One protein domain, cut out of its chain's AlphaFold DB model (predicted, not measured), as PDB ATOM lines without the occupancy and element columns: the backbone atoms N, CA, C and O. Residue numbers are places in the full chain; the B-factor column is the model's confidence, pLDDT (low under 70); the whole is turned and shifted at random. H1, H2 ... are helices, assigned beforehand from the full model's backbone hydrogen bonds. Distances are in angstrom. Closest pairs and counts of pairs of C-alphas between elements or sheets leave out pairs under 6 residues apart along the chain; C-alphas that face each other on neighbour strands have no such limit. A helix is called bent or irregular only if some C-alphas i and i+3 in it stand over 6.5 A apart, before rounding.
ATOM      1  N   ALA A  24     381.419 213.166 326.387       67.62
ATOM      2  CA  ALA A  24     380.634 213.185 327.616       67.62
ATOM      3  C   ALA A  24     381.445 212.735 328.845       67.62
ATOM      4  O   ALA A  24     381.368 213.402 329.875       67.62
ATOM      5  N   ASP A  25     382.282 211.704 328.718       72.88
ATOM      6  CA  ASP A  25     383.183 211.231 329.780       72.88
ATOM      7  C   ASP A  25     384.252 212.276 330.112       72.88
ATOM      8  O   ASP A  25     384.532 212.553 331.278       72.88
ATOM      9  N   ALA A  26     384.784 212.943 329.082       74.88
ATOM     10  CA  ALA A  26     385.736 214.037 329.261       74.88
ATOM     11  C   ALA A  26     385.123 215.214 330.041       74.88
ATOM     12  O   ALA A  26     385.766 215.769 330.929       74.88
ATOM     13  N   LYS A  27     383.860 215.571 329.758       78.50
ATOM     14  CA  LYS A  27     383.143 216.613 330.510       78.50
ATOM     15  C   LYS A  27     382.987 216.230 331.976       78.50
ATOM     16  O   LYS A  27     383.280 217.053 332.837       78.50
ATOM     17  N   LEU A  28     382.565 214.997 332.266       85.19
ATOM     18  CA  LEU A  28     382.416 214.520 333.641       85.19
ATOM     19  C   LEU A  28     383.752 214.557 334.401       85.19
ATOM     20  O   LEU A  28     383.793 215.021 335.539       85.19
ATOM     21  N   GLY A  29     384.850 214.160 333.749       85.06
ATOM     22  CA  GLY A  29     386.197 214.259 334.313       85.06
ATOM     23  C   GLY A  29     386.599 215.697 334.654       85.06
ATOM     24  O   GLY A  29     387.106 215.949 335.747       85.06
ATOM     25  N   ILE A  30     386.309 216.653 333.764       88.19
ATOM     26  CA  ILE A  30     386.566 218.083 333.996       88.19
ATOM     27  C   ILE A  30     385.736 218.608 335.173       88.19
ATOM     28  O   ILE A  30     386.275 219.307 336.027       88.19
ATOM     29  N   PHE A  31     384.451 218.248 335.261       93.25
ATOM     30  CA  PHE A  31     383.596 218.655 336.380       93.25
ATOM     31  C   PHE A  31     384.085 218.092 337.717       93.25
ATOM     32  O   PHE A  31     384.178 218.845 338.686       93.25
ATOM     33  N   CYS A  32     384.456 216.810 337.775       92.75
ATOM     34  CA  CYS A  32     385.021 216.207 338.984       92.75
ATOM     35  C   CYS A  32     386.337 216.875 339.402       92.75
ATOM     36  O   CYS A  32     386.518 217.187 340.577       92.75
ATOM     37  N   ALA A  33     387.241 217.132 338.451       92.19
ATOM     38  CA  ALA A  33     388.508 217.800 338.732       92.19
ATOM     39  C   ALA A  33     388.301 219.243 339.224       92.19
ATOM     40  O   ALA A  33     388.928 219.657 340.199       92.19
ATOM     41  N   ALA A  34     387.389 219.991 338.596       94.19
ATOM     42  CA  ALA A  34     387.041 221.347 339.010       94.19
ATOM     43  C   ALA A  34     386.408 221.367 340.409       94.19
ATOM     44  O   ALA A  34     386.804 222.173 341.247       94.19
ATOM     45  N   PHE A  35     385.471 220.457 340.688       95.50
ATOM     46  CA  PHE A  35     384.829 220.353 341.997       95.50
ATOM     47  C   PHE A  35     385.831 219.996 343.096       95.50
ATOM     48  O   PHE A  35     385.840 220.638 344.145       95.50
ATOM     49  N   LEU A  36     386.722 219.033 342.843       94.62
ATOM     50  CA  LEU A  36     387.795 218.678 343.770       94.62
ATOM     51  C   LEU A  36     388.719 219.874 344.037       94.62
ATOM     52  O   LEU A  36     389.044 220.151 345.188       94.62
ATOM     53  N   GLY A  37     389.102 220.614 342.992       93.44
ATOM     54  CA  GLY A  37     389.918 221.823 343.123       93.44
ATOM     55  C   GLY A  37     389.243 222.894 343.980       93.44
ATOM     56  O   GLY A  37     389.855 223.407 344.914       93.44
ATOM     57  N   VAL A  38     387.964 223.185 343.725       92.31
ATOM     58  CA  VAL A  38     387.180 224.136 344.531       92.31
ATOM     59  C   VAL A  38     387.048 223.655 345.975       92.31
ATOM     60  O   VAL A  38     387.234 224.455 346.885       92.31
ATOM     61  N   ALA A  39     386.793 222.366 346.208       90.44
ATOM     62  CA  ALA A  39     386.691 221.797 347.550       90.44
ATOM     63  C   ALA A  39     388.009 221.893 348.332       90.44
ATOM     64  O   ALA A  39     387.986 222.180 349.526       90.44
ATOM     65  N   LEU A  40     389.156 221.705 347.673       90.06
ATOM     66  CA  LEU A  40     390.474 221.864 348.291       90.06
ATOM     67  C   LEU A  40     390.791 223.332 348.582       90.06
ATOM     68  O   LEU A  40     391.211 223.650 349.690       90.06
ATOM     69  N   LEU A  41     390.556 224.236 347.625       88.75
ATOM     70  CA  LEU A  41     390.737 225.675 347.839       88.75
ATOM     71  C   LEU A  41     389.805 226.200 348.934       88.75
ATOM     72  O   LEU A  41     390.218 227.030 349.738       88.75
ATOM     73  N   TRP A  42     388.579 225.681 349.005       83.25
ATOM     74  CA  TRP A  42     387.642 225.983 350.076       83.25
ATOM     75  C   TRP A  42     388.123 225.392 351.407       83.25
ATOM     76  O   TRP A  42     388.290 226.115 352.375       83.25
ATOM     77  N   GLY A  43     388.437 224.100 351.485       81.31
ATOM     78  CA  GLY A  43     388.899 223.470 352.728       81.31
ATOM     79  C   GLY A  43     390.179 224.099 353.289       81.31
ATOM     80  O   GLY A  43     390.278 224.342 354.489       81.31
ATOM     81  N   VAL A  44     391.142 224.423 352.423       82.31
ATOM     82  CA  VAL A  44     392.413 225.053 352.810       82.31
ATOM     83  C   VAL A  44     392.242 226.553 353.068       82.31
ATOM     84  O   VAL A  44     392.792 227.066 354.037       82.31
ATOM     85  N   GLY A  45     391.464 227.269 352.253       76.56
ATOM     86  CA  GLY A  45     391.229 228.710 352.407       76.56
ATOM     87  C   GLY A  45     390.336 229.053 353.601       76.56
ATOM     88  O   GLY A  45     390.606 230.005 354.329       76.56
ATOM     89  N   PHE A  46     389.321 228.228 353.864       66.12
ATOM     90  CA  PHE A  46     388.455 228.315 355.042       66.12
ATOM     91  C   PHE A  46     389.020 227.559 356.257       66.12
ATOM     92  O   PHE A  46     388.382 227.528 357.305       66.12
ATOM     93  N   SER A  47     390.242 227.019 356.181       63.88
ATOM     94  CA  SER A  47     390.987 226.530 357.356       63.88
ATOM     95  C   SER A  47     391.138 227.622 358.430       63.88
ATOM     96  O   SER A  47     391.103 227.353 359.627       63.88
ATOM     97  N   HIS A  48     391.183 228.891 358.006       60.31
ATOM     98  CA  HIS A  48     391.170 230.083 358.861       60.31
ATOM     99  C   HIS A  48     389.765 230.469 359.373       60.31
ATOM    100  O   HIS A  48     389.456 231.652 359.544       60.31
ATOM    101  N   ILE A  49     388.873 229.502 359.613       57.22
ATOM    102  CA  ILE A  49     387.542 229.762 360.168       57.22
ATOM    103  C   ILE A  49     387.679 230.259 361.631       57.22
ATOM    104  O   ILE A  49     387.642 229.542 362.628       57.22
ATOM    105  N   ASN A  50     387.801 231.578 361.755       54.59
ATOM    106  CA  ASN A  50     387.540 232.349 362.972       54.59
ATOM    107  C   ASN A  50     386.047 232.255 363.381       54.59
ATOM    108  O   ASN A  50     385.684 232.530 364.518       54.59
ATOM    109  N   VAL A  51     385.180 231.806 362.460       55.25
ATOM    110  CA  VAL A  51     383.741 231.557 362.670       55.25
ATOM    111  C   VAL A  51     383.458 230.352 363.583       55.25
ATOM    112  O   VAL A  51     382.529 230.407 364.381       55.25
ATOM    113  N   PHE A  52     384.258 229.281 363.528       52.03
ATOM    114  CA  PHE A  52     384.066 228.097 364.378       52.03
ATOM    115  C   PHE A  52     384.566 228.354 365.798       52.03
ATOM    116  O   PHE A  52     383.959 227.889 366.758       52.03
ATOM    117  N   HIS A  53     385.619 229.163 365.944       51.59
ATOM    118  CA  HIS A  53     386.066 229.628 367.253       51.59
ATOM    119  C   HIS A  53     384.980 230.461 367.954       51.59
ATOM    120  O   HIS A  53     384.664 230.179 369.108       51.59
ATOM    121  N   ASN A  54     384.324 231.398 367.257       54.66
ATOM    122  CA  ASN A  54     383.212 232.165 367.837       54.66
ATOM    123  C   ASN A  54     381.991 231.286 368.172       54.66
ATOM    124  O   ASN A  54     381.434 231.408 369.258       54.66
ATOM    125  N   ALA A  55     381.637 230.324 367.313       56.53
ATOM    126  CA  ALA A  55     380.546 229.384 367.590       56.53
ATOM    127  C   ALA A  55     380.820 228.482 368.813       56.53
ATOM    128  O   ALA A  55     379.907 228.167 369.578       56.53
ATOM    129  N   ALA A  56     382.078 228.089 369.041       56.75
ATOM    130  CA  ALA A  56     382.475 227.319 370.220       56.75
ATOM    131  C   ALA A  56     382.427 228.150 371.515       56.75
ATOM    132  O   ALA A  56     382.142 227.606 372.586       56.75
ATOM    133  N   HIS A  57     382.672 229.459 371.430       58.91
ATOM    134  CA  HIS A  57     382.557 230.366 372.572       58.91
ATOM    135  C   HIS A  57     381.095 230.693 372.922       58.91
ATOM    136  O   HIS A  57     380.751 230.664 374.106       58.91
ATOM    137  N   ASP A  58     380.212 230.863 371.935       61.50
ATOM    138  CA  ASP A  58     378.769 231.070 372.164       61.50
ATOM    139  C   ASP A  58     378.041 229.791 372.624       61.50
ATOM    140  O   ASP A  58     377.034 229.842 373.339       61.50
ATOM    141  N   THR A  59     378.595 228.617 372.307       56.62
ATOM    142  CA  THR A  59     378.079 227.319 372.775       56.62
ATOM    143  C   THR A  59     378.220 227.159 374.292       56.62
ATOM    144  O   THR A  59     377.330 226.605 374.932       56.62
ATOM    145  N   ARG A  60     379.268 227.708 374.924       58.31
ATOM    146  CA  ARG A  60     379.425 227.606 376.389       58.31
ATOM    147  C   ARG A  60     378.426 228.469 377.171       58.31
ATOM    148  O   ARG A  60     378.113 228.113 378.301       58.31
ATOM    149  N   HIS A  61     377.875 229.528 376.568       59.31
ATOM    150  CA  HIS A  61     376.787 230.315 377.169       59.31
ATOM    151  C   HIS A  61     375.404 229.678 376.979       59.31
ATOM    152  O   HIS A  61     374.561 229.811 377.857       59.31
ATOM    153  N   SER A  62     375.178 228.943 375.885       55.81
ATOM    154  CA  SER A  62     373.911 228.223 375.651       55.81
ATOM    155  C   SER A  62     373.889 226.801 376.233       55.81
ATOM    156  O   SER A  62     372.853 226.143 376.225       55.81
ATOM    157  N   ASN A  63     375.026 226.286 376.713       55.75
ATOM    158  CA  ASN A  63     375.137 224.982 377.387       55.75
ATOM    159  C   ASN A  63     375.125 225.098 378.921       55.75
ATOM    160  O   ASN A  63     375.040 224.082 379.609       55.75
TER     161      ASN A  63
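Overview. This is residues 24 to 63 of the 68 residues of the protein "Cobalt transporter" of Rhodospirillaceae bacterium (UniProt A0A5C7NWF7). A long helix, H1, and a shorter one, H2, follow end to end and make a wide, open V with its corner at Ile 49; neither folds back on the other. The printed part has 40 residues with two named helices, H1 then H2, and no named strand; the class is all helix. It is extended, with a radius of gyration of the C-alphas of 17.1 A, and a rod spanning 53 by 18 by 6 A.

Along the chain. H1, residues 24 to 48, begins with C-alpha 24 at (380.634, 213.185, 327.616) and is 37.1 A long. It is only just irregular: C-alphas 45 and 48 are 6.6 A apart. H2, residues 50 to 62, is 19.1 A long and ends with C-alpha 62 at (373.911, 228.223, 375.651).

Arrangement. H1 and H2 meet only through their link, which is tight, one residue. O i to N i+4 pairs are within hydrogen-bond range in 20 of 21 cases in H1 and 7 of 9 in H2.

Size, cuts and confidence. The C-alphas of Ala 24 and His 61, the two farthest apart, are 52.6 A apart. The printed part has no cut. Residue 24 and residues 46 to 63 have pLDDT under 70.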